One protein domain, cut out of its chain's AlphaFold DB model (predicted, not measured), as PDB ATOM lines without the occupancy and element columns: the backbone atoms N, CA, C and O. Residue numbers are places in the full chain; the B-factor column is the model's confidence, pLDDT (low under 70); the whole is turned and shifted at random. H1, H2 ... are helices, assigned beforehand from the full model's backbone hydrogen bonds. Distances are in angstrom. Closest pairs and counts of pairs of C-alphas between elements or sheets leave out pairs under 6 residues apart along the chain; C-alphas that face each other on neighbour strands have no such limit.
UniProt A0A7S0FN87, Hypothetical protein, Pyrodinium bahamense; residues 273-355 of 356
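Overview. This is residues 273 to 355 of the 356 residues of the protein "Hypothetical protein" of Pyrodinium bahamense (UniProt A0A7S0FN87). Two long helices, H1 and H5, run the same way roughly side by side along the longest axis, and H3 and H4 form a V behind them that meets near residues 318 to 321. Short H2 sits at the end of the body where H5 ends. The printed part has 83 residues with five named helices, H1 to H5 in order, and no named strand: the class is all helix. It is compact, with a radius of gyration of the C-alphas of 12.9 A, yet elongated, spanning 37 by 23 by 20 A.

Along the chain. Find C-alpha 273 at (24.718, 1.496, 3.563); from there H1, residues 273 to 289, runs 24.9 A. Next come H2, residues 295 to 301, and H3, residues 306 to 318, 18.6 A long. H4, residues 321 to 333, covers 18.3 A. H5, residues 335 to 353, runs 26.8 A to C-alpha 353 at (3.889, -10.224, 22.046).

Arrangement. Start at H1: its residues 274 to 281 touch H4, closest at the C-alphas of Leu 277 and Val 332, 5.7 A, at a steep tilt of 42 degrees, opposite ways. H2 touches H3, about perpendicular at 75 degrees, closest at the C-alphas of Val 300 and Gly 308, 5.4 A. H4 and H5 touch only at the corner, closest at the C-alphas of Tyr 331 and Arg 338, 4.6 A. H1 and H5 are close but not clearly touching, at a shallow tilt of 29 degrees. H2 and H4 are apart. In all five helices every O i to N i+4 pair is within hydrogen-bond range.

Size, cuts and confidence. Look for the two C-alphas farthest apart, Gly 273 and Ser 304, 39.3 A. The printed part has no cut, its four links are tight, and no printed residue is under 70 in pLDDT.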
ATOM      1  N   GLY A 273      24.810   2.653   2.659       81.31
ATOM      2  CA  GLY A 273      24.718   1.496   3.563       81.31
ATOM      3  C   GLY A 273      24.626   1.877   5.045       81.31
ATOM      4  O   GLY A 273      24.002   1.176   5.840       81.31
ATOM      5  N   ARG A 274      25.210   3.017   5.417       86.38
ATOM      6  CA  ARG A 274      25.155   3.558   6.779       86.38
ATOM      7  C   ARG A 274      23.750   4.055   7.103       86.38
ATOM      8  O   ARG A 274      23.214   3.706   8.151       86.38
ATOM      9  N   ALA A 275      23.144   4.787   6.169       88.75
ATOM     10  CA  ALA A 275      21.795   5.326   6.313       88.75
ATOM     11  C   ALA A 275      20.757   4.219   6.572       88.75
ATOM     12  O   ALA A 275      19.871   4.384   7.406       88.75
ATOM     13  N   GLN A 276      20.901   3.055   5.928       90.94
ATOM     14  CA  GLN A 276      20.025   1.903   6.173       90.94
ATOM     15  C   GLN A 276      20.157   1.353   7.601       90.94
ATOM     16  O   GLN A 276      19.159   0.993   8.222       90.94
ATOM     17  N   LEU A 277      21.379   1.293   8.143       91.62
ATOM     18  CA  LEU A 277      21.617   0.840   9.518       91.62
ATOM     19  C   LEU A 277      21.090   1.845  10.548       91.62
ATOM     20  O   LEU A 277      20.493   1.435  11.543       91.62
ATOM     21  N   GLU A 278      21.268   3.142  10.295       94.00
ATOM     22  CA  GLU A 278      20.705   4.221  11.116       94.00
ATOM     23  C   GLU A 278      19.171   4.161  11.114       94.00
ATOM     24  O   GLU A 278      18.545   4.147  12.175       94.00
ATOM     25  N   GLN A 279      18.556   4.016   9.936       95.25
ATOM     26  CA  GLN A 279      17.109   3.847   9.802       95.25
ATOM     27  C   GLN A 279      16.615   2.619  10.570       95.25
ATOM     28  O   GLN A 279      15.653   2.708  11.336       95.25
ATOM     29  N   ARG A 280      17.305   1.482  10.427       96.06
ATOM     30  CA  ARG A 280      16.970   0.254  11.148       96.06
ATOM     31  C   ARG A 280      17.029   0.440  12.665       96.06
ATOM     32  O   ARG A 280      16.143  -0.032  13.377       96.06
ATOM     33  N   PHE A 281      18.047   1.132  13.170       97.06
ATOM     34  CA  PHE A 281      18.150   1.445  14.591       97.06
ATOM     35  C   PHE A 281      16.979   2.324  15.063       97.06
ATOM     36  O   PHE A 281      16.369   2.046  16.098       97.06
ATOM     37  N   MET A 282      16.586   3.323  14.270       97.12
ATOM     38  CA  MET A 282      15.443   4.188  14.580       97.12
ATOM     39  C   MET A 282      14.108   3.430  14.606       97.12
ATOM     40  O   MET A 282      13.282   3.686  15.483       97.12
ATOM     41  N   GLU A 283      13.901   2.453  13.718       97.62
ATOM     42  CA  GLU A 283      12.729   1.562  13.758       97.62
ATOM     43  C   GLU A 283      12.658   0.751  15.059       97.62
ATOM     44  O   GLU A 283      11.579   0.580  15.641       97.62
ATOM     45  N   ILE A 284      13.809   0.260  15.536       97.12
ATOM     46  CA  ILE A 284      13.908  -0.447  16.817       97.12
ATOM     47  C   ILE A 284      13.491   0.496  17.948       97.12
ATOM     48  O   ILE A 284      12.603   0.143  18.723       97.12
ATOM     49  N   LEU A 285      14.053   1.709  18.011       97.06
ATOM     50  CA  LEU A 285      13.693   2.692  19.042       97.06
ATOM     51  C   LEU A 285      12.203   3.052  19.007       97.06
ATOM     52  O   LEU A 285      11.561   3.094  20.056       97.06
ATOM     53  N   ALA A 286      11.634   3.271  17.820       97.62
ATOM     54  CA  ALA A 286      10.210   3.563  17.657       97.62
ATOM     55  C   ALA A 286       9.331   2.409  18.158       97.62
ATOM     56  O   ALA A 286       8.333   2.636  18.841       97.62
ATOM     57  N   THR A 287       9.735   1.166  17.884       97.25
ATOM     58  CA  THR A 287       9.026  -0.021  18.375       97.25
ATOM     59  C   THR A 287       9.072  -0.109  19.900       97.25
ATOM     60  O   THR A 287       8.035  -0.332  20.521       97.25
ATOM     61  N   VAL A 288      10.247   0.100  20.511       96.44
ATOM     62  CA  VAL A 288      10.400   0.058  21.976       96.44
ATOM     63  C   VAL A 288       9.601   1.184  22.639       96.44
ATOM     64  O   VAL A 288       8.909   0.930  23.621       96.44
ATOM     65  N   ARG A 289       9.602   2.399  22.072       96.44
ATOM     66  CA  ARG A 289       8.745   3.508  22.535       96.44
ATOM     67  C   ARG A 289       7.261   3.166  22.443       96.44
ATOM     68  O   ARG A 289       6.513   3.464  23.361       96.44
ATOM     69  N   GLY A 290       6.834   2.483  21.382       96.56
ATOM     70  CA  GLY A 290       5.448   2.026  21.231       96.56
ATOM     71  C   GLY A 290       5.005   0.983  22.267       96.56
ATOM     72  O   GLY A 290       3.814   0.689  22.372       96.56
ATOM     73  N   TRP A 291       5.934   0.398  23.026       96.44
ATOM     74  CA  TRP A 291       5.618  -0.469  24.162       96.44
ATOM     75  C   TRP A 291       5.425   0.305  25.466       96.44
ATOM     76  O   TRP A 291       4.729  -0.187  26.362       96.44
ATOM     77  N   GLU A 292       6.002   1.500  25.573       94.88
ATOM     78  CA  GLU A 292       5.858   2.372  26.731       94.88
ATOM     79  C   GLU A 292       4.396   2.833  26.865       94.88
ATOM     80  O   GLU A 292       3.728   3.161  25.887       94.88
ATOM     81  N   GLY A 293       3.847   2.771  28.080       91.50
ATOM     82  CA  GLY A 293       2.439   3.104  28.348       91.50
ATOM     83  C   GLY A 293       1.419   2.014  27.990       91.50
ATOM     84  O   GLY A 293       0.251   2.127  28.362       91.50
ATOM     85  N   THR A 294       1.825   0.922  27.335       95.69
ATOM     86  CA  THR A 294       0.938  -0.238  27.142       95.69
ATOM     87  C   THR A 294       0.773  -1.032  28.440       95.69
ATOM     88  O   THR A 294       1.672  -1.062  29.284       95.69
ATOM     89  N   ARG A 295      -0.350  -1.753  28.595       93.56
ATOM     90  CA  ARG A 295      -0.564  -2.654  29.745       93.56
ATOM     91  C   ARG A 295       0.563  -3.684  29.879       93.56
ATOM     92  O   ARG A 295       1.058  -3.898  30.981       93.56
ATOM     93  N   ALA A 296       0.994  -4.269  28.762       90.94
ATOM     94  CA  ALA A 296       2.110  -5.210  28.734       90.94
ATOM     95  C   ALA A 296       3.414  -4.564  29.239       90.94
ATOM     96  O   ALA A 296       4.115  -5.164  30.049       90.94
ATOM     97  N   GLY A 297       3.704  -3.322  28.833       91.31
ATOM     98  CA  GLY A 297       4.856  -2.565  29.330       91.31
ATOM     99  C   GLY A 297       4.791  -2.313  30.840       91.31
ATOM    100  O   GLY A 297       5.775  -2.533  31.543       91.31
ATOM    101  N   ALA A 298       3.620  -1.930  31.360       93.69
ATOM    102  CA  ALA A 298       3.413  -1.714  32.793       93.69
ATOM    103  C   ALA A 298       3.564  -3.004  33.619       93.69
ATOM    104  O   ALA A 298       4.188  -2.987  34.678       93.69
ATOM    105  N   GLU A 299       3.036  -4.132  33.131       91.94
ATOM    106  CA  GLU A 299       3.205  -5.438  33.783       91.94
ATOM    107  C   GLU A 299       4.674  -5.880  33.807       91.94
ATOM    108  O   GLU A 299       5.147  -6.413  34.809       91.94
ATOM    109  N   VAL A 300       5.412  -5.645  32.720       88.06
ATOM    110  CA  VAL A 300       6.844  -5.964  32.632       88.06
ATOM    111  C   VAL A 300       7.674  -5.111  33.587       88.06
ATOM    112  O   VAL A 300       8.613  -5.623  34.187       88.06
ATOM    113  N   LEU A 301       7.333  -3.834  33.773       91.12
ATOM    114  CA  LEU A 301       8.015  -2.966  34.739       91.12
ATOM    115  C   LEU A 301       7.828  -3.421  36.194       91.12
ATOM    116  O   LEU A 301       8.657  -3.111  37.046       91.12
ATOM    117  N   GLN A 302       6.760  -4.169  36.480       93.44
ATOM    118  CA  GLN A 302       6.531  -4.793  37.786       93.44
ATOM    119  C   GLN A 302       7.229  -6.158  37.920       93.44
ATOM    120  O   GLN A 302       7.320  -6.694  39.027       93.44
ATOM    121  N   ASP A 303       7.729  -6.729  36.819       92.06
ATOM    122  CA  ASP A 303       8.429  -8.010  36.814       92.06
ATOM    123  C   ASP A 303       9.858  -7.845  37.361       92.06
ATOM    124  O   ASP A 303      10.722  -7.201  36.765       92.06
ATOM    125  N   SER A 304      10.132  -8.480  38.503       92.62
ATOM    126  CA  SER A 304      11.452  -8.494  39.145       92.62
ATOM    127  C   SER A 304      12.457  -9.442  38.469       92.62
ATOM    128  O   SER A 304      13.615  -9.553  38.902       92.62
ATOM    129  N   SER A 305      12.048 -10.125  37.393       94.44
ATOM    130  CA  SER A 305      12.926 -10.969  36.587       94.44
ATOM    131  C   SER A 305      14.109 -10.189  35.997       94.44
ATOM    132  O   SER A 305      14.122  -8.959  35.903       94.44
ATOM    133  N   ARG A 306      15.161 -10.913  35.588       94.25
ATOM    134  CA  ARG A 306      16.322 -10.302  34.915       94.25
ATOM    135  C   ARG A 306      15.907  -9.598  33.619       94.25
ATOM    136  O   ARG A 306      16.362  -8.491  33.365       94.25
ATOM    137  N   LEU A 307      14.994 -10.201  32.852       92.56
ATOM    138  CA  LEU A 307      14.467  -9.604  31.625       92.56
ATOM    139  C   LEU A 307      13.604  -8.363  31.906       92.56
ATOM    140  O   LEU A 307      13.740  -7.376  31.192       92.56
ATOM    141  N   GLY A 308      12.778  -8.382  32.961       94.44
ATOM    142  CA  GLY A 308      12.015  -7.208  33.407       94.44
ATOM    143  C   GLY A 308      12.923  -6.029  33.763       94.44
ATOM    144  O   GLY A 308      12.698  -4.910  33.307       94.44
ATOM    145  N   ARG A 309      14.039  -6.291  34.456       95.75
ATOM    146  CA  ARG A 309      15.068  -5.274  34.743       95.75
ATOM    147  C   ARG A 309      15.775  -4.747  33.495       95.75
ATOM    148  O   ARG A 309      16.004  -3.545  33.402       95.75
ATOM    149  N   VAL A 310      16.085  -5.613  32.526       95.81
ATOM    150  CA  VAL A 310      16.623  -5.174  31.224       95.81
ATOM    151  C   VAL A 310      15.630  -4.252  30.518       95.81
ATOM    152  O   VAL A 310      16.025  -3.207  30.015       95.81
ATOM    153  N   LEU A 311      14.342  -4.594  30.533       95.25
ATOM    154  CA  LEU A 311      13.279  -3.783  29.939       95.25
ATOM    155  C   LEU A 311      13.098  -2.434  30.638       95.25
ATOM    156  O   LEU A 311      13.009  -1.409  29.966       95.25
ATOM    157  N   ALA A 312      13.135  -2.414  31.969       95.56
ATOM    158  CA  ALA A 312      13.113  -1.176  32.742       95.56
ATOM    159  C   ALA A 312      14.299  -0.259  32.400       95.56
ATOM    160  O   ALA A 312      14.123   0.951  32.235       95.56
ATOM    161  N   GLY A 313      15.501  -0.826  32.245       96.75
ATOM    162  CA  GLY A 313      16.675  -0.074  31.805       96.75
ATOM    163  C   GLY A 313      16.581   0.396  30.354       96.75
ATOM    164  O   GLY A 313      16.988   1.517  30.071       96.75
ATOM    165  N   LEU A 314      15.994  -0.393  29.445       96.12
ATOM    166  CA  LEU A 314      15.742   0.031  28.062       96.12
ATOM    167  C   LEU A 314      14.792   1.235  28.007       96.12
ATOM    168  O   LEU A 314      15.114   2.215  27.344       96.12
ATOM    169  N   PHE A 315      13.669   1.203  28.734       96.38
ATOM    170  CA  PHE A 315      12.747   2.345  28.800       96.38
ATOM    171  C   PHE A 315      13.396   3.569  29.445       96.38
ATOM    172  O   PHE A 315      13.304   4.662  28.901       96.38
ATOM    173  N   SER A 316      14.133   3.384  30.544       96.50
ATOM    174  CA  SER A 316      14.883   4.484  31.167       96.50
ATOM    175  C   SER A 316      15.905   5.089  30.194       96.50
ATOM    176  O   SER A 316      16.030   6.304  30.100       96.50
ATOM    177  N   GLY A 317      16.613   4.243  29.442       96.69
ATOM    178  CA  GLY A 317      17.648   4.659  28.501       96.69
ATOM    179  C   GLY A 317      17.122   5.364  27.251       96.69
ATOM    180  O   GLY A 317      17.839   6.181  26.681       96.69
ATOM    181  N   LEU A 318      15.873   5.109  26.842       96.56
ATOM    182  CA  LEU A 318      15.238   5.798  25.709       96.56
ATOM    183  C   LEU A 318      15.084   7.307  25.919       96.56
ATOM    184  O   LEU A 318      15.029   8.049  24.935       96.56
ATOM    185  N   HIS A 319      15.005   7.740  27.178       97.00
ATOM    186  CA  HIS A 319      14.861   9.143  27.572       97.00
ATOM    187  C   HIS A 319      16.206   9.859  27.743       97.00
ATOM    188  O   HIS A 319      16.230  11.042  28.073       97.00
ATOM    189  N   ILE A 320      17.323   9.162  27.513       97.69
ATOM    190  CA  ILE A 320      18.679   9.699  27.644       97.69
ATOM    191  C   ILE A 320      19.258   9.904  26.233       97.69
ATOM    192  O   ILE A 320      19.681   8.931  25.591       97.69
ATOM    193  N   PRO A 321      19.272  11.141  25.703       97.00
ATOM    194  CA  PRO A 321      19.668  11.399  24.320       97.00
ATOM    195  C   PRO A 321      21.122  10.993  24.036       97.00
ATOM    196  O   PRO A 321      21.404  10.417  22.988       97.00
ATOM    197  N   GLU A 322      22.034  11.188  24.986       97.12
ATOM    198  CA  GLU A 322      23.448  10.824  24.858       97.12
ATOM    199  C   GLU A 322      23.623   9.309  24.709       97.12
ATOM    200  O   GLU A 322      24.395   8.841  23.874       97.12
ATOM    201  N   LEU A 323      22.861   8.532  25.482       97.25
ATOM    202  CA  LEU A 323      22.880   7.076  25.409       97.25
ATOM    203  C   LEU A 323      22.282   6.571  24.097       97.25
ATOM    204  O   LEU A 323      22.856   5.691  23.458       97.25
ATOM    205  N   THR A 324      21.141   7.119  23.673       97.25
ATOM    206  CA  THR A 324      20.537   6.718  22.393       97.25
ATOM    207  C   THR A 324      21.463   7.022  21.218       97.25
ATOM    208  O   THR A 324      21.629   6.159  20.356       97.25
ATOM    209  N   LYS A 325      22.154   8.172  21.229       96.88
ATOM    210  CA  LYS A 325      23.139   8.512  20.198       96.88
ATOM    211  C   LYS A 325      24.373   7.607  20.238       96.88
ATOM    212  O   LYS A 325      24.842   7.169  19.191       96.88
ATOM    213  N   ALA A 326      24.879   7.279  21.426       96.75
ATOM    214  CA  ALA A 326      25.976   6.324  21.587       96.75
ATOM    215  C   ALA A 326      25.620   4.936  21.041       96.75
ATOM    216  O   ALA A 326      26.403   4.333  20.310       96.75
ATOM    217  N   LEU A 327      24.423   4.440  21.365       96.56
ATOM    218  CA  LEU A 327      23.936   3.148  20.889       96.56
ATOM    219  C   LEU A 327      23.712   3.130  19.375       96.56
ATOM    220  O   LEU A 327      23.984   2.107  18.754       96.56
ATOM    221  N   GLU A 328      23.275   4.243  18.785       96.69
ATOM    222  CA  GLU A 328      23.182   4.408  17.330       96.69
ATOM    223  C   GLU A 328      24.561   4.233  16.682       96.69
ATOM    224  O   GLU A 328      24.735   3.372  15.820       96.69
ATOM    225  N   VAL A 329      25.566   4.979  17.157       94.31
ATOM    226  CA  VAL A 329      26.955   4.875  16.679       94.31
ATOM    227  C   VAL A 329      27.472   3.443  16.839       94.31
ATOM    228  O   VAL A 329      27.990   2.859  15.887       94.31
ATOM    229  N   MET A 330      27.260   2.828  18.007       91.88
ATOM    230  CA  MET A 330      27.656   1.443  18.276       91.88
ATOM    231  C   MET A 330      26.980   0.440  17.331       91.88
ATOM    232  O   MET A 330      27.623  -0.488  16.848       91.88
ATOM    233  N   TYR A 331      25.689   0.610  17.049       93.19
ATOM    234  CA  TYR A 331      24.933  -0.276  16.164       93.19
ATOM    235  C   TYR A 331      25.402  -0.169  14.706       93.19
ATOM    236  O   TYR A 331      25.496  -1.171  13.987       93.19
ATOM    237  N   VAL A 332      25.716   1.043  14.256       90.50
ATOM    238  CA  VAL A 332      26.174   1.293  12.890       90.50
ATOM    239  C   VAL A 332      27.604   0.781  12.699       90.50
ATOM    240  O   VAL A 332      27.863   0.016  11.763       90.50
ATOM    241  N   ASP A 333      28.502   1.118  13.623       84.19
ATOM    242  CA  ASP A 333      29.942   0.950  13.423       84.19
ATOM    243  C   ASP A 333      30.482  -0.391  13.960       84.19
ATOM    244  O   ASP A 333      31.473  -0.907  13.444       84.19
ATOM    245  N   TYR A 334      29.809  -1.029  14.927       80.75
ATOM    246  CA  TYR A 334      30.299  -2.254  15.570       80.75
ATOM    247  C   TYR A 334      29.387  -3.452  15.287       80.75
ATOM    248  O   TYR A 334      28.415  -3.726  15.997       80.75
ATOM    249  N   ALA A 335      29.744  -4.242  14.270       75.75
ATOM    250  CA  ALA A 335      28.968  -5.411  13.844       75.75
ATOM    251  C   ALA A 335      28.635  -6.422  14.973       75.75
ATOM    252  O   ALA A 335      27.487  -6.873  15.026       75.75
ATOM    253  N   PRO A 336      29.549  -6.760  15.911       74.69
ATOM    254  CA  PRO A 336      29.215  -7.665  17.014       74.69
ATOM    255  C   PRO A 336      28.139  -7.098  17.954       74.69
ATOM    256  O   PRO A 336      27.241  -7.827  18.380       74.69
ATOM    257  N   LEU A 337      28.188  -5.791  18.238       80.25
ATOM    258  CA  LEU A 337      27.186  -5.109  19.063       80.25
ATOM    259  C   LEU A 337      25.844  -5.023  18.343       80.25
ATOM    260  O   LEU A 337      24.814  -5.278  18.961       80.25
ATOM    261  N   ARG A 338      25.848  -4.770  17.030       86.94
ATOM    262  CA  ARG A 338      24.643  -4.824  16.193       86.94
ATOM    263  C   ARG A 338      23.940  -6.179  16.281       86.94
ATOM    264  O   ARG A 338      22.735  -6.237  16.517       86.94
ATOM    265  N   MET A 339      24.690  -7.273  16.143       74.38
ATOM    266  CA  MET A 339      24.142  -8.628  16.276       74.38
ATOM    267  C   MET A 339      23.573  -8.884  17.679       74.38
ATOM    268  O   MET A 339      22.491  -9.459  17.807       74.38
ATOM    269  N   GLY A 340      24.274  -8.432  18.724       77.00
ATOM    270  CA  GLY A 340      23.794  -8.502  20.105       77.00
ATOM    271  C   GLY A 340      22.498  -7.713  20.322       77.00
ATOM    272  O   GLY A 340      21.555  -8.233  20.915       77.00
ATOM    273  N   GLY A 341      22.420  -6.495  19.781       84.88
ATOM    274  CA  GLY A 341      21.240  -5.634  19.842       84.88
ATOM    275  C   GLY A 341      20.016  -6.252  19.163       84.88
ATOM    276  O   GLY A 341      18.944  -6.298  19.759       84.88
ATOM    277  N   GLU A 342      20.177  -6.813  17.960       83.31
ATOM    278  CA  GLU A 342      19.095  -7.519  17.251       83.31
ATOM    279  C   GLU A 342      18.600  -8.754  18.019       83.31
ATOM    280  O   GLU A 342      17.400  -9.042  18.041       83.31
ATOM    281  N   LEU A 343      19.504  -9.489  18.677       79.25
ATOM    282  CA  LEU A 343      19.129 -10.629  19.513       79.25
ATOM    283  C   LEU A 343      18.293 -10.181  20.718       79.25
ATOM    284  O   LEU A 343      17.224 -10.746  20.956       79.25
ATOM    285  N   ILE A 344      18.754  -9.160  21.450       87.12
ATOM    286  CA  ILE A 344      18.011  -8.591  22.584       87.12
ATOM    287  C   ILE A 344      16.633  -8.126  22.118       87.12
ATOM    288  O   ILE A 344      15.627  -8.490  22.725       87.12
ATOM    289  N   PHE A 345      16.575  -7.377  21.017       93.38
ATOM    290  CA  PHE A 345      15.323  -6.856  20.484       93.38
ATOM    291  C   PHE A 345      14.329  -7.974  20.151       93.38
ATOM    292  O   PHE A 345      13.166  -7.886  20.535       93.38
ATOM    293  N   LYS A 346      14.773  -9.067  19.514       88.88
ATOM    294  CA  LYS A 346      13.914 -10.230  19.223       88.88
ATOM    295  C   LYS A 346      13.389 -10.908  20.489       88.88
ATOM    296  O   LYS A 346      12.212 -11.262  20.538       88.88
ATOM    297  N   LEU A 347      14.240 -11.086  21.503       85.19
ATOM    298  CA  LEU A 347      13.850 -11.694  22.782       85.19
ATOM    299  C   LEU A 347      12.805 -10.847  23.507       85.19
ATOM    300  O   LEU A 347      11.785 -11.366  23.960       85.19
ATOM    301  N   VAL A 348      13.049  -9.540  23.576       92.44
ATOM    302  CA  VAL A 348      12.130  -8.585  24.188       92.44
ATOM    303  C   VAL A 348      10.817  -8.531  23.415       92.44
ATOM    304  O   VAL A 348       9.755  -8.650  24.020       92.44
ATOM    305  N   LYS A 349      10.870  -8.404  22.087       93.88
ATOM    306  CA  LYS A 349       9.676  -8.337  21.239       93.88
ATOM    307  C   LYS A 349       8.784  -9.557  21.436       93.88
ATOM    308  O   LYS A 349       7.603  -9.396  21.708       93.88
ATOM    309  N   LYS A 350       9.361 -10.763  21.406       93.00
ATOM    310  CA  LYS A 350       8.619 -12.002  21.674       93.00
ATOM    311  C   LYS A 350       7.930 -11.962  23.040       93.00
ATOM    312  O   LYS A 350       6.755 -12.283  23.143       93.00
ATOM    313  N   ARG A 351       8.643 -11.522  24.082       91.56
ATOM    314  CA  ARG A 351       8.079 -11.400  25.433       91.56
ATOM    315  C   ARG A 351       6.921 -10.400  25.499       91.56
ATOM    316  O   ARG A 351       5.980 -10.632  26.251       91.56
ATOM    317  N   MET A 352       7.011  -9.300  24.754       92.75
ATOM    318  CA  MET A 352       5.951  -8.295  24.664       92.75
ATOM    319  C   MET A 352       4.736  -8.818  23.891       92.75
ATOM    320  O   MET A 352       3.610  -8.534  24.289       92.75
ATOM    321  N   ASP A 353       4.955  -9.604  22.837       92.12
ATOM    322  CA  ASP A 353       3.889 -10.224  22.046       92.12
ATOM    323  C   ASP A 353       3.154 -11.315  22.847       92.12
ATOM    324  O   ASP A 353       1.929 -11.358  22.816       92.12
ATOM    325  N   ASP A 354       3.862 -12.110  23.659       92.12
ATOM    326  CA  ASP A 354       3.265 -13.122  24.555       92.12
ATOM    327  C   ASP A 354       2.353 -12.513  25.647       92.12
ATOM    328  O   ASP A 354       1.609 -13.226  26.321       92.12
ATOM    329  N   LYS A 355       2.466 -11.201  25.885       87.69
ATOM    330  CA  LYS A 355       1.752 -10.452  26.929       87.69
ATOM    331  C   LYS A 355       0.588  -9.606  26.404       87.69
ATOM    332  O   LYS A 355      -0.106  -8.998  27.220       87.69
TER     333      LYS A 355